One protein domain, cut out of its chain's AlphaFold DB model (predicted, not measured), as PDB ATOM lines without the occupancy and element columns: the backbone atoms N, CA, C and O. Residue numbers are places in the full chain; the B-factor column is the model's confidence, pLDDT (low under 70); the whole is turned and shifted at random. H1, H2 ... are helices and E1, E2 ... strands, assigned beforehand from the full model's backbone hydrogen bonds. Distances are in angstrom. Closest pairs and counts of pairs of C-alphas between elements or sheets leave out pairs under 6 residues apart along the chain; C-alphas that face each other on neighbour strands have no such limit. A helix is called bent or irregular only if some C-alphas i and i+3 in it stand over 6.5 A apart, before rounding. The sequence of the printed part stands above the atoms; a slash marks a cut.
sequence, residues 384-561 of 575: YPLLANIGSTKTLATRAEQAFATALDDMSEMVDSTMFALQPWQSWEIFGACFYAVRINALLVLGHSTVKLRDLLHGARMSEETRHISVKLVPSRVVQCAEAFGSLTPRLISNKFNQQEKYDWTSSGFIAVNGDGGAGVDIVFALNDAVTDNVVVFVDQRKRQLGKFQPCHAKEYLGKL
ATOM      1  N   TYR A 384     332.800 323.344 238.968       89.81
ATOM      2  CA  TYR A 384     334.057 323.127 238.245       89.81
ATOM      3  C   TYR A 384     334.535 321.662 238.211       89.81
ATOM      4  O   TYR A 384     334.972 321.220 237.146       89.81
ATOM      5  N   PRO A 385     334.379 320.855 239.284       89.19
ATOM      6  CA  PRO A 385     334.782 319.453 239.238       89.19
ATOM      7  C   PRO A 385     334.086 318.616 238.162       89.19
ATOM      8  O   PRO A 385     334.642 317.607 237.732       89.19
ATOM      9  N   LEU A 386     332.892 319.006 237.695       89.44
ATOM     10  CA  LEU A 386     332.264 318.334 236.555       89.44
ATOM     11  C   LEU A 386     333.135 318.485 235.300       89.44
ATOM     12  O   LEU A 386     333.378 317.506 234.603       89.44
ATOM     13  N   LEU A 387     333.639 319.693 235.035       92.25
ATOM     14  CA  LEU A 387     334.506 319.969 233.889       92.25
ATOM     15  C   LEU A 387     335.835 319.211 234.008       92.25
ATOM     16  O   LEU A 387     336.250 318.557 233.053       92.25
ATOM     17  N   ALA A 388     336.452 319.230 235.193       89.69
ATOM     18  CA  ALA A 388     337.699 318.509 235.453       89.69
ATOM     19  C   ALA A 388     337.554 316.989 235.233       89.69
ATOM     20  O   ALA A 388     338.399 316.367 234.587       89.69
ATOM     21  N   ASN A 389     336.444 316.397 235.696       89.06
ATOM     22  CA  ASN A 389     336.150 314.977 235.484       89.06
ATOM     23  C   ASN A 389     335.984 314.628 233.997       89.06
ATOM     24  O   ASN A 389     336.523 313.619 233.540       89.06
ATOM     25  N   ILE A 390     335.283 315.465 233.219       91.75
ATOM     26  CA  ILE A 390     335.174 315.260 231.767       91.75
ATOM     27  C   ILE A 390     336.549 315.358 231.098       91.75
ATOM     28  O   ILE A 390     336.868 314.501 230.277       91.75
ATOM     29  N   GLY A 391     337.381 316.334 231.479       91.31
ATOM     30  CA  GLY A 391     338.743 316.478 230.951       91.31
ATOM     31  C   GLY A 391     339.616 315.241 231.180       91.31
ATOM     32  O   GLY A 391     340.309 314.786 230.275       91.31
ATOM     33  N   SER A 392     339.484 314.614 232.350       88.38
ATOM     34  CA  SER A 392     340.221 313.393 232.711       88.38
ATOM     35  C   SER A 392     339.664 312.104 232.078       88.38
ATOM     36  O   SER A 392     340.266 311.030 232.201       88.38
ATOM     37  N   THR A 393     338.511 312.162 231.403       87.69
ATOM     38  CA  THR A 393     337.832 310.974 230.867       87.69
ATOM     39  C   THR A 393     338.443 310.529 229.536       87.69
ATOM     40  O   THR A 393     338.353 311.215 228.522       87.69
ATOM     41  N   LYS A 394     339.006 309.314 229.503       80.25
ATOM     42  CA  LYS A 394     339.698 308.767 228.315       80.25
ATOM     43  C   LYS A 394     338.792 308.030 227.324       80.25
ATOM     44  O   LYS A 394     339.193 307.788 226.189       80.25
ATOM     45  N   THR A 395     337.588 307.642 227.735       82.12
ATOM     46  CA  THR A 395     336.696 306.756 226.966       82.12
ATOM     47  C   THR A 395     335.463 307.495 226.450       82.12
ATOM     48  O   THR A 395     334.337 307.170 226.821       82.12
ATOM     49  N   LEU A 396     335.672 308.508 225.605       89.56
ATOM     50  CA  LEU A 396     334.587 309.255 224.959       89.56
ATOM     51  C   LEU A 396     334.328 308.753 223.538       89.56
ATOM     52  O   LEU A 396     335.255 308.354 222.826       89.56
ATOM     53  N   ALA A 397     333.055 308.746 223.139       87.50
ATOM     54  CA  ALA A 397     332.585 308.012 221.969       87.50
ATOM     55  C   ALA A 397     332.917 308.722 220.652       87.50
ATOM     56  O   ALA A 397     333.241 308.072 219.658       87.50
ATOM     57  N   THR A 398     332.838 310.054 220.626       93.12
ATOM     58  CA  THR A 398     333.031 310.837 219.401       93.12
ATOM     59  C   THR A 398     334.327 311.643 219.418       93.12
ATOM     60  O   THR A 398     334.833 312.043 220.464       93.12
ATOM     61  N   ARG A 399     334.842 311.969 218.225       93.25
ATOM     62  CA  ARG A 399     336.018 312.841 218.073       93.25
ATOM     63  C   ARG A 399     335.801 314.236 218.674       93.25
ATOM     64  O   ARG A 399     336.751 314.826 219.176       93.25
ATOM     65  N   ALA A 400     334.578 314.766 218.606       95.06
ATOM     66  CA  ALA A 400     334.245 316.067 219.186       95.06
ATOM     67  C   ALA A 400     334.308 316.024 220.718       95.06
ATOM     68  O   ALA A 400     334.918 316.899 221.324       95.06
ATOM     69  N   GLU A 401     333.748 314.977 221.330       95.94
ATOM     70  CA  GLU A 401     333.814 314.764 222.781       95.94
ATOM     71  C   GLU A 401     335.259 314.561 223.251       95.94
ATOM     72  O   GLU A 401     335.674 315.184 224.222       95.94
ATOM     73  N   GLN A 402     336.053 313.765 222.526       95.88
ATOM     74  CA  GLN A 402     337.477 313.572 222.822       95.88
ATOM     75  C   GLN A 402     338.254 314.892 222.758       95.88
ATOM     76  O   GLN A 402     338.992 315.211 223.683       95.88
ATOM     77  N   ALA A 403     338.055 315.695 221.707       95.88
ATOM     78  CA  ALA A 403     338.706 316.998 221.582       95.88
ATOM     79  C   ALA A 403     338.263 317.984 222.675       95.88
ATOM     80  O   ALA A 403     339.064 318.788 223.150       95.88
ATOM     81  N   PHE A 404     336.995 317.928 223.087       97.44
ATOM     82  CA  PHE A 404     336.485 318.732 224.192       97.44
ATOM     83  C   PHE A 404     337.131 318.345 225.524       97.44
ATOM     84  O   PHE A 404     337.625 319.228 226.222       97.44
ATOM     85  N   ALA A 405     337.216 317.050 225.833       96.50
ATOM     86  CA  ALA A 405     337.927 316.569 227.015       96.50
ATOM     87  C   ALA A 405     339.409 316.958 226.989       96.50
ATOM     88  O   ALA A 405     339.894 317.520 227.962       96.50
ATOM     89  N   THR A 406     340.105 316.785 225.861       95.44
ATOM     90  CA  THR A 406     341.501 317.233 225.730       95.44
ATOM     91  C   THR A 406     341.655 318.736 225.960       95.44
ATOM     92  O   THR A 406     342.608 319.148 226.601       95.44
ATOM     93  N   ALA A 407     340.724 319.574 225.492       96.38
ATOM     94  CA  ALA A 407     340.799 321.015 225.739       96.38
ATOM     95  C   ALA A 407     340.555 321.387 227.216       96.38
ATOM     96  O   ALA A 407     341.129 322.362 227.701       96.38
ATOM     97  N   LEU A 408     339.714 320.630 227.929       96.31
ATOM     98  CA  LEU A 408     339.532 320.774 229.378       96.31
ATOM     99  C   LEU A 408     340.763 320.285 230.155       96.31
ATOM    100  O   LEU A 408     341.152 320.913 231.135       96.31
ATOM    101  N   ASP A 409     341.403 319.212 229.696       94.50
ATOM    102  CA  ASP A 409     342.661 318.708 230.253       94.50
ATOM    103  C   ASP A 409     343.806 319.713 230.040       94.50
ATOM    104  O   ASP A 409     344.487 320.076 230.995       94.50
ATOM    105  N   ASP A 410     343.930 320.288 228.836       92.44
ATOM    106  CA  ASP A 410     344.877 321.373 228.545       92.44
ATOM    107  C   ASP A 410     344.609 322.598 229.460       92.44
ATOM    108  O   ASP A 410     345.545 323.265 229.897       92.44
ATOM    109  N   MET A 411     343.344 322.913 229.784       93.31
ATOM    110  CA  MET A 411     343.002 323.979 230.744       93.31
ATOM    111  C   MET A 411     343.492 323.644 232.161       93.31
ATOM    112  O   MET A 411     344.123 324.486 232.800       93.31
ATOM    113  N   SER A 412     343.273 322.412 232.620       91.62
ATOM    114  CA  SER A 412     343.768 321.929 233.915       91.62
ATOM    115  C   SER A 412     345.299 321.972 233.997       91.62
ATOM    116  O   SER A 412     345.878 322.558 234.919       91.62
ATOM    117  N   GLU A 413     345.977 321.424 232.988       90.94
ATOM    118  CA  GLU A 413     347.435 321.336 232.949       90.94
ATOM    119  C   GLU A 413     348.081 322.719 232.829       90.94
ATOM    120  O   GLU A 413     348.998 323.043 233.585       90.94
ATOM    121  N   MET A 414     347.616 323.559 231.902       89.50
ATOM    122  CA  MET A 414     348.300 324.812 231.581       89.50
ATOM    123  C   MET A 414     347.868 325.980 232.478       89.50
ATOM    124  O   MET A 414     348.680 326.871 232.741       89.50
ATOM    125  N   VAL A 415     346.617 325.994 232.955       89.75
ATOM    126  CA  VAL A 415     346.051 327.102 233.744       89.75
ATOM    127  C   VAL A 415     345.934 326.724 235.214       89.75
ATOM    128  O   VAL A 415     346.543 327.386 236.054       89.75
ATOM    129  N   ASP A 416     345.189 325.668 235.541       89.31
ATOM    130  CA  ASP A 416     344.836 325.390 236.939       89.31
ATOM    131  C   ASP A 416     346.061 325.006 237.772       89.31
ATOM    132  O   ASP A 416     346.263 325.532 238.870       89.31
ATOM    133  N   SER A 417     346.931 324.155 237.219       87.19
ATOM    134  CA  SER A 417     348.151 323.693 237.892       87.19
ATOM    135  C   SER A 417     349.146 324.831 238.184       87.19
ATOM    136  O   SER A 417     349.914 324.778 239.153       87.19
ATOM    137  N   THR A 418     349.105 325.897 237.376       84.62
ATOM    138  CA  THR A 418     350.035 327.034 237.434       84.62
ATOM    139  C   THR A 418     349.422 328.289 238.061       84.62
ATOM    140  O   THR A 418     350.132 329.262 238.349       84.62
ATOM    141  N   MET A 419     348.120 328.270 238.350       81.81
ATOM    142  CA  MET A 419     347.385 329.360 238.989       81.81
ATOM    143  C   MET A 419     348.051 329.760 240.313       81.81
ATOM    144  O   MET A 419     348.532 328.915 241.063       81.81
ATOM    145  N   PHE A 420     348.171 331.053 240.605       80.75
ATOM    146  CA  PHE A 420     348.939 331.586 241.751       80.75
ATOM    147  C   PHE A 420     350.458 331.309 241.769       80.75
ATOM    148  O   PHE A 420     351.116 331.755 242.707       80.75
ATOM    149  N   ALA A 421     351.030 330.602 240.786       78.94
ATOM    150  CA  ALA A 421     352.487 330.483 240.619       78.94
ATOM    151  C   ALA A 421     353.030 331.415 239.527       78.94
ATOM    152  O   ALA A 421     354.143 331.923 239.657       78.94
ATOM    153  N   LEU A 422     352.253 331.655 238.470       79.06
ATOM    154  CA  LEU A 422     352.604 332.595 237.407       79.06
ATOM    155  C   LEU A 422     352.131 334.018 237.718       79.06
ATOM    156  O   LEU A 422     351.264 334.249 238.565       79.06
ATOM    157  N   GLN A 423     352.688 334.988 236.991       77.31
ATOM    158  CA  GLN A 423     352.176 336.355 237.027       77.31
ATOM    159  C   GLN A 423     350.743 336.388 236.467       77.31
ATOM    160  O   GLN A 423     350.481 335.719 235.464       77.31
ATOM    161  N   PRO A 424     349.822 337.199 237.029       76.12
ATOM    162  CA  PRO A 424     348.418 337.210 236.609       76.12
ATOM    163  C   PRO A 424     348.209 337.391 235.100       76.12
ATOM    164  O   PRO A 424     347.298 336.802 234.529       76.12
ATOM    165  N   TRP A 425     349.067 338.177 234.442       74.00
ATOM    166  CA  TRP A 425     348.991 338.397 232.998       74.00
ATOM    167  C   TRP A 425     349.339 337.137 232.182       74.00
ATOM    168  O   TRP A 425     348.649 336.861 231.208       74.00
ATOM    169  N   GLN A 426     350.322 336.333 232.611       75.25
ATOM    170  CA  GLN A 426     350.708 335.083 231.933       75.25
ATOM    171  C   GLN A 426     349.592 334.044 232.021       75.25
ATOM    172  O   GLN A 426     349.202 333.458 231.011       75.25
ATOM    173  N   SER A 427     349.026 333.853 233.217       80.25
ATOM    174  CA  SER A 427     347.880 332.956 233.399       80.25
ATOM    175  C   SER A 427     346.673 333.405 232.573       80.25
ATOM    176  O   SER A 427     345.957 332.569 232.030       80.25
ATOM    177  N   TRP A 428     346.457 334.716 232.431       82.31
ATOM    178  CA  TRP A 428     345.331 335.267 231.674       82.31
ATOM    179  C   TRP A 428     345.426 335.042 230.153       82.31
ATOM    180  O   TRP A 428     344.396 334.908 229.480       82.31
ATOM    181  N   GLU A 429     346.642 334.984 229.608       85.25
ATOM    182  CA  GLU A 429     346.904 334.671 228.196       85.25
ATOM    183  C   GLU A 429     346.630 333.206 227.885       85.25
ATOM    184  O   GLU A 429     345.835 332.899 226.995       85.25
ATOM    185  N   ILE A 430     347.222 332.309 228.673       88.81
ATOM    186  CA  ILE A 430     347.025 330.864 228.525       88.81
ATOM    187  C   ILE A 430     345.546 330.519 228.720       88.81
ATOM    188  O   ILE A 430     344.964 329.828 227.885       88.81
ATOM    189  N   PHE A 431     344.902 331.085 229.748       90.56
ATOM    190  CA  PHE A 431     343.464 330.926 229.962       90.56
ATOM    191  C   PHE A 431     342.649 331.333 228.735       90.56
ATOM    192  O   PHE A 431     341.713 330.634 228.360       90.56
ATOM    193  N   GLY A 432     343.007 332.438 228.077       90.94
ATOM    194  CA  GLY A 432     342.336 332.881 226.860       90.94
ATOM    195  C   GLY A 432     342.378 331.865 225.732       90.94
ATOM    196  O   GLY A 432     341.349 331.581 225.120       90.94
ATOM    197  N   ALA A 433     343.555 331.300 225.482       92.62
ATOM    198  CA  ALA A 433     343.733 330.295 224.446       92.62
ATOM    199  C   ALA A 433     342.971 329.004 224.774       92.62
ATOM    200  O   ALA A 433     342.225 328.505 223.927       92.62
ATOM    201  N   CYS A 434     343.085 328.514 226.013       95.00
ATOM    202  CA  CYS A 434     342.332 327.352 226.490       95.00
ATOM    203  C   CYS A 434     340.823 327.594 226.389       95.00
ATOM    204  O   CYS A 434     340.092 326.727 225.917       95.00
ATOM    205  N   PHE A 435     340.348 328.789 226.744       93.94
ATOM    206  CA  PHE A 435     338.935 329.146 226.656       93.94
ATOM    207  C   PHE A 435     338.405 329.098 225.217       93.94
ATOM    208  O   PHE A 435     337.325 328.551 224.991       93.94
ATOM    209  N   TYR A 436     339.156 329.602 224.227       94.81
ATOM    210  CA  TYR A 436     338.771 329.461 222.817       94.81
ATOM    211  C   TYR A 436     338.677 327.989 222.396       94.81
ATOM    212  O   TYR A 436     337.689 327.604 221.768       94.81
ATOM    213  N   ALA A 437     339.661 327.163 222.769       96.38
ATOM    214  CA  ALA A 437     339.682 325.739 222.432       96.38
ATOM    215  C   ALA A 437     338.478 325.002 223.040       96.38
ATOM    216  O   ALA A 437     337.722 324.341 222.326       96.38
ATOM    217  N   VAL A 438     338.258 325.190 224.346       97.06
ATOM    218  CA  VAL A 438     337.133 324.624 225.102       97.06
ATOM    219  C   VAL A 438     335.804 325.032 224.475       97.06
ATOM    220  O   VAL A 438     334.951 324.180 224.241       97.06
ATOM    221  N   ARG A 439     335.631 326.314 224.135       95.94
ATOM    222  CA  ARG A 439     334.379 326.823 223.567       95.94
ATOM    223  C   ARG A 439     334.098 326.300 222.159       95.94
ATOM    224  O   ARG A 439     332.967 325.905 221.877       95.94
ATOM    225  N   ILE A 440     335.102 326.276 221.280       96.75
ATOM    226  CA  ILE A 440     334.961 325.718 219.926       96.75
ATOM    227  C   ILE A 440     334.599 324.231 220.006       96.75
ATOM    228  O   ILE A 440     333.651 323.788 219.353       96.75
ATOM    229  N   ASN A 441     335.305 323.469 220.842       97.75
ATOM    230  CA  ASN A 441     335.067 322.034 220.981       97.75
ATOM    231  C   ASN A 441     333.718 321.737 221.651       97.75
ATOM    232  O   ASN A 441     333.034 320.802 221.241       97.75
ATOM    233  N   ALA A 442     333.276 322.567 222.598       97.56
ATOM    234  CA  ALA A 442     331.937 322.479 223.173       97.56
ATOM    235  C   ALA A 442     330.844 322.657 222.110       97.56
ATOM    236  O   ALA A 442     329.916 321.856 222.033       97.56
ATOM    237  N   LEU A 443     330.964 323.662 221.240       97.19
ATOM    238  CA  LEU A 443     330.009 323.874 220.149       97.19
ATOM    239  C   LEU A 443     329.969 322.678 219.181       97.19
ATOM    240  O   LEU A 443     328.886 322.277 218.754       97.19
ATOM    241  N   LEU A 444     331.121 322.057 218.902       97.31
ATOM    242  CA  LEU A 444     331.196 320.828 218.104       97.31
ATOM    243  C   LEU A 444     330.494 319.642 218.780       97.31
ATOM    244  O   LEU A 444     329.750 318.929 218.109       97.31
ATOM    245  N   VAL A 445     330.671 319.451 220.094       96.81
ATOM    246  CA  VAL A 445     329.946 318.433 220.890       96.81
ATOM    247  C   VAL A 445     328.433 318.640 220.813       96.81
ATOM    248  O   VAL A 445     327.659 317.684 220.742       96.81
ATOM    249  N   LEU A 446     327.997 319.898 220.789       95.69
ATOM    250  CA  LEU A 446     326.588 320.262 220.670       95.69
ATOM    251  C   LEU A 446     326.043 320.144 219.235       95.69
ATOM    252  O   LEU A 446     324.844 320.313 219.032       95.69
ATOM    253  N   GLY A 447     326.884 319.775 218.263       95.12
ATOM    254  CA  GLY A 447     326.493 319.515 216.876       95.12
ATOM    255  C   GLY A 447     326.618 320.721 215.944       95.12
ATOM    256  O   GLY A 447     326.169 320.657 214.799       95.12
ATOM    257  N   HIS A 448     327.235 321.816 216.389       95.69
ATOM    258  CA  HIS A 448     327.467 322.988 215.550       95.69
ATOM    259  C   HIS A 448     328.772 322.833 214.764       95.69
ATOM    260  O   HIS A 448     329.861 322.954 215.314       95.69
ATOM    261  N   SER A 449     328.673 322.609 213.454       95.12
ATOM    262  CA  SER A 449     329.830 322.618 212.540       95.12
ATOM    263  C   SER A 449     330.154 324.015 211.999       95.12
ATOM    264  O   SER A 449     331.212 324.239 211.414       95.12
ATOM    265  N   THR A 450     329.237 324.970 212.155       95.44
ATOM    266  CA  THR A 450     329.379 326.358 211.708       95.44
ATOM    267  C   THR A 450     328.622 327.274 212.657       95.44
ATOM    268  O   THR A 450     327.504 326.953 213.062       95.44
ATOM    269  N   VAL A 451     329.217 328.416 213.000       95.19
ATOM    270  CA  VAL A 451     328.618 329.415 213.899       95.19
ATOM    271  C   VAL A 451     328.929 330.830 213.432       95.19
ATOM    272  O   VAL A 451     329.937 331.065 212.766       95.19
ATOM    273  N   LYS A 452     328.079 331.791 213.801       94.38
ATOM    274  CA  LYS A 452     328.378 333.210 213.596       94.38
ATOM    275  C   LYS A 452     329.360 333.710 214.650       94.38
ATOM    276  O   LYS A 452     329.331 333.250 215.793       94.38
ATOM    277  N   LEU A 453     330.166 334.716 214.309       91.75
ATOM    278  CA  LEU A 453     331.118 335.315 215.253       91.75
ATOM    279  C   LEU A 453     330.443 335.866 216.512       91.75
ATOM    280  O   LEU A 453     331.007 335.742 217.595       91.75
ATOM    281  N   ARG A 454     329.221 336.403 216.402       89.75
ATOM    282  CA  ARG A 454     328.451 336.873 217.569       89.75
ATOM    283  C   ARG A 454     328.162 335.770 218.594       89.75
ATOM    284  O   ARG A 454     328.077 336.054 219.781       89.75
ATOM    285  N   ASP A 455     327.990 334.535 218.120       90.62
ATOM    286  CA  ASP A 455     327.616 333.384 218.941       90.62
ATOM    287  C   ASP A 455     328.889 332.703 219.482       90.62
ATOM    288  O   ASP A 455     328.943 332.293 220.645       90.62
ATOM    289  N   LEU A 456     329.958 332.658 218.674       92.31
ATOM    290  CA  LEU A 456     331.280 332.172 219.087       92.31
ATOM    291  C   LEU A 456     331.938 333.078 220.136       92.31
ATOM    292  O   LEU A 456     332.544 332.585 221.080       92.31
ATOM    293  N   LEU A 457     331.818 334.394 219.985       89.19
ATOM    294  CA  LEU A 457     332.420 335.399 220.861       89.19
ATOM    295  C   LEU A 457     331.322 336.192 221.573       89.19
ATOM    296  O   LEU A 457     331.243 337.417 221.486       89.19
ATOM    297  N   HIS A 458     330.431 335.469 222.254       81.94
ATOM    298  CA  HIS A 458     329.319 336.090 222.970       81.94
ATOM    299  C   HIS A 458     329.818 337.115 223.995       81.94
ATOM    300  O   HIS A 458     330.707 336.817 224.792       81.94
ATOM    301  N   GLY A 459     329.212 338.303 223.991       78.19
ATOM    302  CA  GLY A 459     329.593 339.430 224.849       78.19
ATOM    303  C   GLY A 459     330.625 340.375 224.230       78.19
ATOM    304  O   GLY A 459     330.781 341.493 224.722       78.19
ATOM    305  N   ALA A 460     331.267 339.980 223.126       82.25
ATOM    306  CA  ALA A 460     332.161 340.860 222.392       82.25
ATOM    307  C   ALA A 460     331.377 341.923 221.603       82.25
ATOM    308  O   ALA A 460     330.326 341.661 221.009       82.25
ATOM    309  N   ARG A 461     331.898 343.149 221.565       78.75
ATOM    310  CA  ARG A 461     331.351 344.249 220.770       78.75
ATOM    311  C   ARG A 461     331.891 344.159 219.345       78.75
ATOM    312  O   ARG A 461     333.093 344.172 219.099       78.75
ATOM    313  N   MET A 462     330.984 344.113 218.377       81.94
ATOM    314  CA  MET A 462     331.304 343.926 216.959       81.94
ATOM    315  C   MET A 462     330.491 344.875 216.077       81.94
ATOM    316  O   MET A 462     329.399 345.298 216.466       81.94
ATOM    317  N   SER A 463     330.977 345.170 214.863       83.19
ATOM    318  CA  SER A 463     330.130 345.821 213.851       83.19
ATOM    319  C   SER A 463     328.979 344.899 213.424       83.19
ATOM    320  O   SER A 463     328.946 343.707 213.755       83.19
ATOM    321  N   GLU A 464     327.989 345.455 212.726       83.62
ATOM    322  CA  GLU A 464     326.917 344.646 212.136       83.62
ATOM    323  C   GLU A 464     327.464 343.677 211.085       83.62
ATOM    324  O   GLU A 464     327.053 342.528 211.074       83.62
ATOM    325  N   GLU A 465     328.438 344.063 210.256       85.69
ATOM    326  CA  GLU A 465     328.977 343.118 209.271       85.69
ATOM    327  C   GLU A 465     329.744 341.976 209.951       85.69
ATOM    328  O   GLU A 465     329.493 340.804 209.669       85.69
ATOM    329  N   THR A 466     330.627 342.302 210.903       83.56
ATOM    330  CA  THR A 466     331.477 341.317 211.589       83.56
ATOM    331  C   THR A 466     330.666 340.245 212.294       83.56
ATOM    332  O   THR A 466     330.980 339.060 212.216       83.56
ATOM    333  N   ARG A 467     329.606 340.650 212.998       88.12
ATOM    334  CA  ARG A 467     328.846 339.742 213.861       88.12
ATOM    335  C   ARG A 467     328.124 338.639 213.072       88.12
ATOM    336  O   ARG A 467     327.772 337.617 213.661       88.12
ATOM    337  N   HIS A 468     327.883 338.847 211.771       90.56
ATOM    338  CA  HIS A 468     327.221 337.883 210.880       90.56
ATOM    339  C   HIS A 468     328.189 336.996 210.095       90.56
ATOM    340  O   HIS A 468     327.723 336.036 209.476       90.56
ATOM    341  N   ILE A 469     329.500 337.265 210.149       90.62
ATOM    342  CA  ILE A 469     330.517 336.369 209.584       90.62
ATOM    343  C   ILE A 469     330.337 334.992 210.216       90.62
ATOM    344  O   ILE A 469     330.224 334.868 211.438       90.62
ATOM    345  N   SER A 470     330.273 333.970 209.370       94.19
ATOM    346  CA  SER A 470     330.040 332.590 209.782       94.19
ATOM    347  C   SER A 470     331.318 331.795 209.572       94.19
ATOM    348  O   SER A 470     331.867 331.810 208.479       94.19
ATOM    349  N   VAL A 471     331.786 331.095 210.599       93.81
ATOM    350  CA  VAL A 471     333.039 330.333 210.569       93.81
ATOM    351  C   VAL A 471     332.774 328.844 210.748       93.81
ATOM    352  O   VAL A 471     331.916 328.448 211.542       93.81
ATOM    353  N   LYS A 472     333.514 328.017 210.008       95.12
ATOM    354  CA  LYS A 472     333.535 326.562 210.155       95.12
ATOM    355  C   LYS A 472     334.329 326.211 211.405       95.12
ATOM    356  O   LYS A 472     335.471 326.643 211.567       95.12
ATOM    357  N   LEU A 473     333.717 325.424 212.279       95.31
ATOM    358  CA  LEU A 473     334.357 324.939 213.491       95.31
ATOM    359  C   LEU A 473     335.107 323.644 213.202       95.31
ATOM    360  O   LEU A 473     334.623 322.774 212.477       95.31
ATOM    361  N   VAL A 474     336.279 323.507 213.811       94.25
ATOM    362  CA  VAL A 474     337.080 322.283 213.780       94.25
ATOM    363  C   VAL A 474     337.653 322.014 215.170       94.25
ATOM    364  O   VAL A 474     337.847 322.969 215.930       94.25
ATOM    365  N   PRO A 475     337.926 320.741 215.513       95.56
ATOM    366  CA  PRO A 475     338.582 320.402 216.767       95.56
ATOM    367  C   PRO A 475     339.833 321.254 216.970       95.56
ATOM    368  O   PRO A 475     340.722 321.253 216.120       95.56
ATOM    369  N   SER A 476     339.851 322.008 218.063       94.62
ATOM    370  CA  SER A 476     340.867 323.020 218.335       94.62
ATOM    371  C   SER A 476     341.698 322.664 219.561       94.62
ATOM    372  O   SER A 476     341.152 322.181 220.553       94.62
ATOM    373  N   ARG A 477     343.009 322.915 219.496       92.56
ATOM    374  CA  ARG A 477     343.959 322.670 220.588       92.56
ATOM    375  C   ARG A 477     344.895 323.855 220.804       92.56
ATOM    376  O   ARG A 477     345.226 324.562 219.854       92.56
ATOM    377  N   VAL A 478     345.329 324.056 222.045       92.56
ATOM    378  CA  VAL A 478     346.282 325.109 222.407       92.56
ATOM    379  C   VAL A 478     347.717 324.663 222.144       92.56
ATOM    380  O   VAL A 478     348.094 323.531 222.440       92.56
ATOM    381  N   VAL A 479     348.531 325.573 221.612       90.06
ATOM    382  CA  VAL A 479     349.972 325.383 221.428       90.06
ATOM    383  C   VAL A 479     350.709 326.604 221.968       90.06
ATOM    384  O   VAL A 479     350.474 327.732 221.532       90.06
ATOM    385  N   GLN A 480     351.636 326.383 222.898       88.69
ATOM    386  CA  GLN A 480     352.577 327.417 223.327       88.69
ATOM    387  C   GLN A 480     353.754 327.452 222.364       88.69
ATOM    388  O   GLN A 480     354.379 326.420 222.110       88.69
ATOM    389  N   CYS A 481     354.055 328.628 221.824       86.50
ATOM    390  CA  CYS A 481     355.011 328.750 220.729       86.50
ATOM    391  C   CYS A 481     356.371 329.257 221.209       86.50
ATOM    392  O   CYS A 481     356.470 330.001 222.188       86.50
ATOM    393  N   ALA A 482     357.434 328.830 220.524       82.94
ATOM    394  CA  ALA A 482     358.786 329.334 220.762       82.94
ATOM    395  C   ALA A 482     358.993 330.722 220.131       82.94
ATOM    396  O   ALA A 482     359.812 331.511 220.600       82.94
ATOM    397  N   GLU A 483     358.273 331.012 219.048       76.75
ATOM    398  CA  GLU A 483     358.393 332.251 218.296       76.75
ATOM    399  C   GLU A 483     357.676 333.430 218.967       76.75
ATOM    400  O   GLU A 483     356.590 333.302 219.528       76.75
ATOM    401  N   ALA A 484     358.270 334.615 218.810       72.38
ATOM    402  CA  ALA A 484     357.639 335.895 219.097       72.38
ATOM    403  C   ALA A 484     356.794 336.341 217.890       72.38
ATOM    404  O   ALA A 484     357.328 336.582 216.803       72.38
ATOM    405  N   PHE A 485     355.479 336.465 218.063       69.69
ATOM    406  CA  PHE A 485     354.586 336.875 216.982       69.69
ATOM    407  C   PHE A 485     354.739 338.354 216.608       69.69
ATOM    408  O   PHE A 485     354.992 339.213 217.456       69.69
ATOM    409  N   GLY A 486     354.582 338.628 215.311       62.03
ATOM    410  CA  GLY A 486     354.701 339.940 214.689       62.03
ATOM    411  C   GLY A 486     354.402 339.890 213.185       62.03
ATOM    412  O   GLY A 486     353.876 338.915 212.655       62.03
ATOM    413  N   SER A 487     354.771 340.945 212.463       56.41
ATOM    414  CA  SER A 487     354.515 341.099 211.018       56.41
ATOM    415  C   SER A 487     355.152 340.028 210.121       56.41
ATOM    416  O   SER A 487     354.739 339.843 208.976       56.41
ATOM    417  N   LEU A 488     356.164 339.331 210.642       60.91
ATOM    418  CA  LEU A 488     356.959 338.320 209.948       60.91
ATOM    419  C   LEU A 488     356.702 336.899 210.465       60.91
ATOM    420  O   LEU A 488     357.489 336.004 210.164       60.91
ATOM    421  N   THR A 489     355.636 336.678 211.247       67.50
ATOM    422  CA  THR A 489     355.334 335.346 211.782       67.50
ATOM    423  C   THR A 489     355.176 334.339 210.641       67.50
ATOM    424  O   THR A 489     354.319 334.530 209.770       67.50
ATOM    425  N   PRO A 490     356.006 333.280 210.606       71.56
ATOM    426  CA  PRO A 490     355.907 332.260 209.577       71.56
ATOM    427  C   PRO A 490     354.594 331.488 209.714       71.56
ATOM    428  O   PRO A 490     353.999 331.408 210.786       71.56
ATOM    429  N   ARG A 491     354.149 330.880 208.611       77.88
ATOM    430  CA  ARG A 491     352.977 329.992 208.607       77.88
ATOM    431  C   ARG A 491     353.164 328.787 209.538       77.88
ATOM    432  O   ARG A 491     352.225 328.380 210.209       77.88
ATOM    433  N   LEU A 492     354.373 328.227 209.559       83.88
ATOM    434  CA  LEU A 492     354.749 327.130 210.446       83.88
ATOM    435  C   LEU A 492     355.430 327.691 211.693       83.88
ATOM    436  O   LEU A 492     356.477 328.325 211.563       83.88
ATOM    437  N   ILE A 493     354.853 327.425 212.859       84.12
ATOM    438  CA  ILE A 493     355.366 327.823 214.179       84.12
ATOM    439  C   ILE A 493     355.741 326.589 214.995       84.12
ATOM    440  O   ILE A 493     355.203 325.506 214.765       84.12
ATOM    441  N   SER A 494     356.678 326.736 215.919       87.19
ATOM    442  CA  SER A 494     357.311 325.628 216.629       87.19
ATOM    443  C   SER A 494     356.816 325.558 218.069       87.19
ATOM    444  O   SER A 494     356.623 326.584 218.725       87.19
ATOM    445  N   ASN A 495     356.652 324.344 218.596       86.94
ATOM    446  CA  ASN A 495     356.313 324.154 220.006       86.94
ATOM    447  C   ASN A 495     357.416 324.732 220.911       86.94
ATOM    448  O   ASN A 495     358.603 324.457 220.703       86.94
ATOM    449  N   LYS A 496     357.035 325.470 221.959       85.88
ATOM    450  CA  LYS A 496     357.948 325.994 222.987       85.88
ATOM    451  C   LYS A 496     358.785 324.890 223.638       85.88
ATOM    452  O   LYS A 496     359.970 325.094 223.892       85.88
ATOM    453  N   PHE A 497     358.185 323.727 223.883       85.31
ATOM    454  CA  PHE A 497     358.818 322.609 224.590       85.31
ATOM    455  C   PHE A 497     359.516 321.616 223.653       85.31
ATOM    456  O   PHE A 497     360.402 320.882 224.087       85.31
ATOM    457  N   ASN A 498     359.155 321.604 222.366       86.19
ATOM    458  CA  ASN A 498     359.767 320.743 221.356       86.19
ATOM    459  C   ASN A 498     359.839 321.441 219.990       86.19
ATOM    460  O   ASN A 498     358.958 321.294 219.150       86.19
ATOM    461  N   GLN A 499     360.934 322.154 219.727       84.19
ATOM    462  CA  GLN A 499     361.089 322.959 218.507       84.19
ATOM    463  C   GLN A 499     361.119 322.148 217.194       84.19
ATOM    464  O   GLN A 499     361.056 322.728 216.110       84.19
ATOM    465  N   GLN A 500     361.237 320.816 217.261       85.81
ATOM    466  CA  GLN A 500     361.115 319.956 216.079       85.81
ATOM    467  C   GLN A 500     359.659 319.801 215.631       85.81
ATOM    468  O   GLN A 500     359.396 319.557 214.454       85.81
ATOM    469  N   GLU A 501     358.722 319.952 216.562       88.62
ATOM    470  CA  GLU A 501     357.299 319.894 216.293       88.62
ATOM    471  C   GLU A 501     356.823 321.242 215.744       88.62
ATOM    472  O   GLU A 501     356.947 322.278 216.403       88.62
ATOM    473  N   LYS A 502     356.304 321.221 214.513       87.06
ATOM    474  CA  LYS A 502     355.850 322.412 213.793       87.06
ATOM    475  C   LYS A 502     354.370 322.328 213.470       87.06
ATOM    476  O   LYS A 502     353.890 321.299 213.002       87.06
ATOM    477  N   TYR A 503     353.689 323.451 213.631       85.38
ATOM    478  CA  TYR A 503     352.255 323.595 213.451       85.38
ATOM    479  C   TYR A 503     351.953 324.675 212.428       85.38
ATOM    480  O   TYR A 503     352.531 325.759 212.463       85.38
ATOM    481  N   ASP A 504     351.019 324.391 211.528       83.00
ATOM    482  CA  ASP A 504     350.452 325.402 210.650       83.00
ATOM    483  C   ASP A 504     349.294 326.097 211.364       83.00
ATOM    484  O   ASP A 504     348.178 325.584 211.387       83.00
ATOM    485  N   TRP A 505     349.536 327.269 211.941       78.06
ATOM    486  CA  TRP A 505     348.494 327.999 212.673       78.06
ATOM    487  C   TRP A 505     347.438 328.633 211.760       78.06
ATOM    488  O   TRP A 505     346.381 329.048 212.231       78.06
ATOM    489  N   THR A 506     347.712 328.711 210.452       74.88
ATOM    490  CA  THR A 506     346.716 329.124 209.451       74.88
ATOM    491  C   THR A 506     345.814 327.966 209.038       74.88
ATOM    492  O   THR A 506     344.726 328.196 208.512       74.88
ATOM    493  N   SER A 507     346.240 326.724 209.300       73.50
ATOM    494  CA  SER A 507     345.354 325.570 209.242       73.50
ATOM    495  C   SER A 507     344.449 325.589 210.473       73.50
ATOM    496  O   SER A 507     344.905 325.727 211.607       73.50
ATOM    497  N   SER A 508     343.142 325.516 210.242       72.62
ATOM    498  CA  SER A 508     342.142 325.554 211.303       72.62
ATOM    499  C   SER A 508     342.413 324.465 212.353       72.62
ATOM    500  O   SER A 508     342.648 323.316 211.973       72.62
ATOM    501  N   GLY A 509     342.311 324.795 213.645       85.38
ATOM    502  CA  GLY A 509     342.400 323.818 214.746       85.38
ATOM    503  C   GLY A 509     343.579 323.995 215.707       85.38
ATOM    504  O   GLY A 509     343.674 323.257 216.686       85.38
ATOM    505  N   PHE A 510     344.444 324.989 215.496       90.81
ATOM    506  CA  PHE A 510     345.493 325.343 216.455       90.81
ATOM    507  C   PHE A 510     345.317 326.766 216.969       90.81
ATOM    508  O   PHE A 510     345.162 327.705 216.190       90.81
ATOM    509  N   ILE A 511     345.353 326.909 218.293       92.12
ATOM    510  CA  ILE A 511     345.289 328.186 218.993       92.12
ATOM    511  C   ILE A 511     346.650 328.459 219.610       92.12
ATOM    512  O   ILE A 511     347.059 327.818 220.576       92.12
ATOM    513  N   ALA A 512     347.367 329.396 219.006       89.19
ATOM    514  CA  ALA A 512     348.758 329.655 219.298       89.19
ATOM    515  C   ALA A 512     348.895 330.758 220.352       89.19
ATOM    516  O   ALA A 512     348.397 331.869 220.159       89.19
ATOM    517  N   VAL A 513     349.597 330.462 221.443       88.06
ATOM    518  CA  VAL A 513     349.996 331.443 222.463       88.06
ATOM    519  C   VAL A 513     351.389 331.956 222.127       88.06
ATOM    520  O   VAL A 513     352.298 331.161 221.864       88.06
ATOM    521  N   ASN A 514     351.544 333.277 222.127       80.12
ATOM    522  CA  ASN A 514     352.801 333.934 221.796       80.12
ATOM    523  C   ASN A 514     353.910 333.566 222.793       80.12
ATOM    524  O   ASN A 514     353.670 333.458 223.997       80.12
ATOM    525  N   GLY A 515     355.133 333.409 222.289       69.88
ATOM    526  CA  GLY A 515     356.321 333.258 223.116       69.88
ATOM    527  C   GLY A 515     356.641 334.509 223.944       69.88
ATOM    528  O   GLY A 515     356.131 335.615 223.723       69.88
ATOM    529  N   ASP A 516     357.531 334.335 224.921       67.06
ATOM    530  CA  ASP A 516     357.959 335.409 225.816       67.06
ATOM    531  C   ASP A 516     358.590 336.575 225.024       67.06
ATOM    532  O   ASP A 516     359.449 336.380 224.166       67.06
ATOM    533  N   GLY A 517     358.165 337.813 225.309       60.25
ATOM    534  CA  GLY A 517     358.707 339.025 224.671       60.25
ATOM    535  C   GLY A 517     358.130 339.385 223.293       60.25
ATOM    536  O   GLY A 517     358.634 340.311 222.657       60.25
ATOM    537  N   GLY A 518     357.078 338.703 222.826       58.12
ATOM    538  CA  GLY A 518     356.434 339.001 221.543       58.12
ATOM    539  C   GLY A 518     355.713 340.356 221.462       58.12
ATOM    540  O   GLY A 518     355.203 340.888 222.453       58.12
ATOM    541  N   ALA A 519     355.678 340.935 220.256       54.50
ATOM    542  CA  ALA A 519     355.177 342.285 220.014       54.50
ATOM    543  C   ALA A 519     353.655 342.303 219.780       54.50
ATOM    544  O   ALA A 519     353.179 342.078 218.671       54.50
ATOM    545  N   GLY A 520     352.895 342.655 220.820       58.88
ATOM    546  CA  GLY A 520     351.547 343.230 220.687       58.88
ATOM    547  C   GLY A 520     350.403 342.299 220.270       58.88
ATOM    548  O   GLY A 520     349.313 342.818 220.025       58.88
ATOM    549  N   VAL A 521     350.628 340.983 220.203       69.75
ATOM    550  CA  VAL A 521     349.579 339.955 220.069       69.75
ATOM    551  C   VAL A 521     349.869 338.827 221.041       69.75
ATOM    552  O   VAL A 521     350.979 338.313 221.015       69.75
ATOM    553  N   ASP A 522     348.909 338.397 221.850       78.19
ATOM    554  CA  ASP A 522     349.152 337.341 222.836       78.19
ATOM    555  C   ASP A 522     348.622 335.977 222.368       78.19
ATOM    556  O   ASP A 522     349.254 334.954 222.631       78.19
ATOM    557  N   ILE A 523     347.515 335.949 221.614       86.00
ATOM    558  CA  ILE A 523     346.933 334.716 221.060       86.00
ATOM    559  C   ILE A 523     346.581 334.920 219.583       86.00
ATOM    560  O   ILE A 523     346.004 335.947 219.210       86.00
ATOM    561  N   VAL A 524     346.889 333.924 218.748       84.19
ATOM    562  CA  VAL A 524     346.542 333.904 217.320       84.19
ATOM    563  C   VAL A 524     345.950 332.561 216.922       84.19
ATOM    564  O   VAL A 524     346.473 331.512 217.291       84.19
ATOM    565  N   PHE A 525     344.885 332.588 216.124       88.25
ATOM    566  CA  PHE A 525     344.372 331.400 215.442       88.25
ATOM    567  C   PHE A 525     343.555 331.771 214.208       88.25
ATOM    568  O   PHE A 525     343.272 332.944 213.955       88.25
ATOM    569  N   ALA A 526     343.174 330.765 213.429       87.31
ATOM    570  CA  ALA A 526     342.426 330.939 212.197       87.31
ATOM    571  C   ALA A 526     341.278 329.930 212.083       87.31
ATOM    572  O   ALA A 526     341.414 328.769 212.475       87.31
ATOM    573  N   LEU A 527     340.155 330.370 211.514       90.31
ATOM    574  CA  LEU A 527     339.034 329.515 211.112       90.31
ATOM    575  C   LEU A 527     338.609 329.864 209.685       90.31
ATOM    576  O   LEU A 527     338.776 331.001 209.247       90.31
ATOM    577  N   ASN A 528     338.022 328.911 208.967       89.12
ATOM    578  CA  ASN A 528     337.550 329.162 207.606       89.12
ATOM    579  C   ASN A 528     336.168 329.814 207.630       89.12
ATOM    580  O   ASN A 528     335.282 329.371 208.358       89.12
ATOM    581  N   ASP A 529     335.959 330.817 206.790       88.06
ATOM    582  CA  ASP A 529     334.646 331.367 206.495       88.06
ATOM    583  C   ASP A 529     333.762 330.294 205.844       88.06
ATOM    584  O   ASP A 529     334.171 329.547 204.950       88.06
ATOM    585  N   ALA A 530     332.524 330.200 206.309       88.94
ATOM    586  CA  ALA A 530     331.594 329.161 205.902       88.94
ATOM    587  C   ALA A 530     331.114 329.312 204.453       88.94
ATOM    588  O   ALA A 530     330.733 328.315 203.842       88.94
ATOM    589  N   VAL A 531     331.132 330.536 203.912       86.56
ATOM    590  CA  VAL A 531     330.552 330.873 202.603       86.56
ATOM    591  C   VAL A 531     331.620 330.929 201.517       86.56
ATOM    592  O   VAL A 531     331.424 330.421 200.418       86.56
ATOM    593  N   THR A 532     332.744 331.566 201.822       80.69
ATOM    594  CA  THR A 532     333.791 331.923 200.860       80.69
ATOM    595  C   THR A 532     335.036 331.050 200.969       80.69
ATOM    596  O   THR A 532     335.910 331.154 200.116       80.69
ATOM    597  N   ASP A 533     335.127 330.215 202.012       71.31
ATOM    598  CA  ASP A 533     336.312 329.417 202.373       71.31
ATOM    599  C   ASP A 533     337.594 330.254 202.573       71.31
ATOM    600  O   ASP A 533     338.695 329.720 202.689       71.31
ATOM    601  N   ASN A 534     337.446 331.581 202.662       80.44
ATOM    602  CA  ASN A 534     338.499 332.496 203.078       80.44
ATOM    603  C   ASN A 534     338.872 332.242 204.539       80.44
ATOM    604  O   ASN A 534     338.081 331.725 205.321       80.44
ATOM    605  N   VAL A 535     340.063 332.672 204.944       80.25
ATOM    606  CA  VAL A 535     340.517 332.515 206.327       80.25
ATOM    607  C   VAL A 535     340.123 333.738 207.156       80.25
ATOM    608  O   VAL A 535     340.468 334.870 206.816       80.25
ATOM    609  N   VAL A 536     339.436 333.504 208.271       82.56
ATOM    610  CA  VAL A 536     339.166 334.491 209.319       82.56
ATOM    611  C   VAL A 536     340.226 334.329 210.401       82.56
ATOM    612  O   VAL A 536     340.310 333.288 211.051       82.56
ATOM    613  N   VAL A 537     341.047 335.361 210.584       82.00
ATOM    614  CA  VAL A 537     342.144 335.358 211.558       82.00
ATOM    615  C   VAL A 537     341.718 336.078 212.830       82.00
ATOM    616  O   VAL A 537     341.233 337.209 212.789       82.00
ATOM    617  N   PHE A 538     341.951 335.424 213.960       83.75
ATOM    618  CA  PHE A 538     341.695 335.926 215.298       83.75
ATOM    619  C   PHE A 538     343.013 336.365 215.925       83.75
ATOM    620  O   PHE A 538     343.999 335.628 215.910       83.75
ATOM    621  N   VAL A 539     343.016 337.580 216.462       79.81
ATOM    622  CA  VAL A 539     344.167 338.223 217.098       79.81
ATOM    623  C   VAL A 539     343.674 338.778 218.431       79.81
ATOM    624  O   VAL A 539     342.911 339.743 218.441       79.81
ATOM    625  N   ASP A 540     344.063 338.150 219.539       81.19
ATOM    626  CA  ASP A 540     343.654 338.543 220.895       81.19
ATOM    627  C   ASP A 540     344.861 339.136 221.641       81.19
ATOM    628  O   ASP A 540     345.947 338.547 221.673       81.19
ATOM    629  N   GLN A 541     344.668 340.331 222.206       76.94
ATOM    630  CA  GLN A 541     345.676 341.070 222.960       76.94
ATOM    631  C   GLN A 541     345.189 341.316 224.386       76.94
ATOM    632  O   GLN A 541     344.222 342.044 224.621       76.94
ATOM    633  N   ARG A 542     345.915 340.759 225.353       73.12
ATOM    634  CA  ARG A 542     345.537 340.672 226.765       73.12
ATOM    635  C   ARG A 542     346.477 341.426 227.704       73.12
ATOM    636  O   ARG A 542     346.024 341.858 228.769       73.12
ATOM    637  N   LYS A 543     347.735 341.686 227.317       66.56
ATOM    638  CA  LYS A 543     348.657 342.551 228.084       66.56
ATOM    639  C   LYS A 543     348.136 343.985 228.105       66.56
ATOM    640  O   LYS A 543     348.273 344.737 227.139       66.56
ATOM    641  N   ARG A 544     347.565 344.395 229.238       52.56
ATOM    642  CA  ARG A 544     347.260 345.800 229.526       52.56
ATOM    643  C   ARG A 544     348.559 346.527 229.873       52.56
ATOM    644  O   ARG A 544     349.108 346.309 230.947       52.56
ATOM    645  N   GLN A 545     348.999 347.473 229.044       42.59
ATOM    646  CA  GLN A 545     349.652 348.642 229.633       42.59
ATOM    647  C   GLN A 545     348.553 349.449 230.334       42.59
ATOM    648  O   GLN A 545     347.539 349.777 229.718       42.59
ATOM    649  N   LEU A 546     348.714 349.705 231.636       34.28
ATOM    650  CA  LEU A 546     347.855 350.584 232.436       34.28
ATOM    651  C   LEU A 546     347.877 352.000 231.839       34.28
ATOM    652  O   LEU A 546     348.668 352.856 232.213       34.28
ATOM    653  N   GLY A 547     347.008 352.228 230.866       36.50
ATOM    654  CA  GLY A 547     346.810 353.495 230.186       36.50
ATOM    655  C   GLY A 547     345.549 353.362 229.356       36.50
ATOM    656  O   GLY A 547     345.454 352.449 228.543       36.50
ATOM    657  N   LYS A 548     344.561 354.220 229.637       39.03
ATOM    658  CA  LYS A 548     343.202 354.252 229.066       39.03
ATOM    659  C   LYS A 548     343.168 353.770 227.613       39.03
ATOM    660  O   LYS A 548     343.339 354.548 226.674       39.03
ATOM    661  N   PHE A 549     342.918 352.481 227.430       40.25
ATOM    662  CA  PHE A 549     342.626 351.954 226.121       40.25
ATOM    663  C   PHE A 549     341.212 352.420 225.770       40.25
ATOM    664  O   PHE A 549     340.231 351.972 226.359       40.25
ATOM    665  N   GLN A 550     341.116 353.396 224.872       38.09
ATOM    666  CA  GLN A 550     339.853 353.811 224.281       38.09
ATOM    667  C   GLN A 550     339.734 353.152 222.901       38.09
ATOM    668  O   GLN A 550     340.757 352.985 222.236       38.09
ATOM    669  N   PRO A 551     338.527 352.802 222.424       39.94
ATOM    670  CA  PRO A 551     338.337 352.195 221.101       39.94
ATOM    671  C   PRO A 551     338.996 352.970 219.944       39.94
ATOM    672  O   PRO A 551     339.356 352.383 218.924       39.94
ATOM    673  N   CYS A 552     339.212 354.282 220.105       39.00
ATOM    674  CA  CYS A 552     339.955 355.117 219.159       39.00
ATOM    675  C   CYS A 552     341.463 354.787 219.077       39.00
ATOM    676  O   CYS A 552     342.053 354.963 218.013       39.00
ATOM    677  N   HIS A 553     342.074 354.229 220.131       37.78
ATOM    678  CA  HIS A 553     343.498 353.863 220.198       37.78
ATOM    679  C   HIS A 553     343.819 352.502 219.543       37.78
ATOM    680  O   HIS A 553     344.987 352.185 219.321       37.78
ATOM    681  N   ALA A 554     342.818 351.700 219.143       40.78
ATOM    682  CA  ALA A 554     343.033 350.424 218.428       40.78
ATOM    683  C   ALA A 554     343.892 350.580 217.170       40.78
ATOM    684  O   ALA A 554     344.679 349.706 216.816       40.78
ATOM    685  N   LYS A 555     343.700 351.703 216.468       40.97
ATOM    686  CA  LYS A 555     344.396 352.004 215.217       40.97
ATOM    687  C   LYS A 555     345.888 352.264 215.460       40.97
ATOM    688  O   LYS A 555     346.691 351.908 214.610       40.97
ATOM    689  N   GLU A 556     346.255 352.808 216.623       41.44
ATOM    690  CA  GLU A 556     347.650 353.007 217.035       41.44
ATOM    691  C   GLU A 556     348.321 351.691 217.439       41.44
ATOM    692  O   GLU A 556     349.470 351.467 217.080       41.44
ATOM    693  N   TYR A 557     347.607 350.780 218.110       42.97
ATOM    694  CA  TYR A 557     348.125 349.438 218.416       42.97
ATOM    695  C   TYR A 557     348.280 348.569 217.158       42.97
ATOM    696  O   TYR A 557     349.296 347.899 217.001       42.97
ATOM    697  N   LEU A 558     347.347 348.661 216.204       41.66
ATOM    698  CA  LEU A 558     347.508 348.080 214.865       41.66
ATOM    699  C   LEU A 558     348.634 348.758 214.068       41.66
ATOM    700  O   LEU A 558     349.286 348.100 213.272       41.66
ATOM    701  N   GLY A 559     348.901 350.046 214.296       40.59
ATOM    702  CA  GLY A 559     350.072 350.738 213.746       40.59
ATOM    703  C   GLY A 559     351.399 350.272 214.356       40.59
ATOM    704  O   GLY A 559     352.437 350.376 213.707       40.59
ATOM    705  N   LYS A 560     351.373 349.718 215.581       41.03
ATOM    706  CA  LYS A 560     352.521 349.046 216.216       41.03
ATOM    707  C   LYS A 560     352.745 347.626 215.686       41.03
ATOM    708  O   LYS A 560     353.863 347.127 215.797       41.03
ATOM    709  N   LEU A 561     351.741 346.999 215.060       40.22
ATOM    710  CA  LEU A 561     351.952 345.862 214.159       40.22
ATOM    711  C   LEU A 561     352.593 346.419 212.885       40.22
ATOM    712  O   LEU A 561     351.915 346.772 211.926       40.22
TER     713      LEU A 561
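This is residues 384 to 561 of the 575 residues of an uncharacterized protein of Phytophthora infestans (UniProt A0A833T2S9). A strongly twisted sheet of six short strands has the long helix H3 over one face, and H2 packs beside H3 as the first half of a helical hairpin, with H1 on H2. The small hairpin E4 and E5 lies on the side of the sheet away from H3, and at the end of the printed part a tail with H6 sticks out at residues 550 to 556. The 178 printed residues hold six named helices and eight named strands, in the order H1 H2 H3 E1 H4 H5 E2 E3 E4 E5 E6 E7 E8 H6; the class is mixed. The branched sheet is mixed, with E3 and E6 parallel and its other pairs antiparallel. The whole is compact, with a radius of gyration of the C-alphas of 16.4 A and spans of 48 by 41 by 33 A.

E7, residues 523 to 529, has E8, residues 535 to 540, on one side, with N 536 and O 527 2.8 A apart. On its other side are E6, residues 510 to 513, with N 512 and O 524 at 2.9 A, and E2, residues 470 to 472, with N 472 and O 528 at 2.8 A. E6, E7 and E8 form a meander, each strand the antiparallel neighbour of the one before. Edge strand E3, residues 477 to 480, pairs with E6, N 511 to O 477 at 2.8 A; edge strand E1, residues 450 to 452, pairs with E2, N 471 to O 451 at 2.8 A. H3, residues 424 to 445, is on the sheet at a height of 8.4 A, over E6 and E7, and runs along the strands. H2, residues 399 to 416, touches H3 at a shallow tilt of 13 degrees, opposite ways; the closest C-alphas, of Phe 404 and Asn 441, are 4.8 A apart. H1, residues 384 to 391, touches H2 with residues 404 to 412 of H2 alone, closest at the C-alphas of Gly 391 and Ala 405, 4.0 A. H4, residues 453 to 456, only grazes the sheet and touches H5, residues 464 to 468, closest at the C-alphas of Arg 454 and Arg 467, 4.7 A. The hairpin of E4, residues 492 to 494, and E5, residues 502 to 504, has N 503 and O 493 2.8 A apart. H6, residues 551 to 560, touches no helix. In H1, H2 and H3 every O i to N i+4 pair is within hydrogen-bond range; H6 has 4 of 6, H5 has 0 of 1 but 1 of 2 O i to N i+3 pairs, and H4 is too short for an i+4 pair.

H1 begins at C-alpha 384, (334.057, 323.127, 238.245). H3 spans 30.7 A, H2 24.3 A, E7 19.3 A and E8 16.1 A. H6 spans 15.3 A, ends at C-alpha 560, (352.521, 349.046, 216.216), and is only just irregular, with C-alphas 552 and 555 6.7 A apart.

The two farthest C-alphas, of Thr 395 and Cys 552, are 49.1 A apart. The printed part has no cut, and its one long link joins E3 to E4. The mean pLDDT of the printed part is 81.1; residues 485 to 489, 515 to 521 and 543 to 561 are under 70.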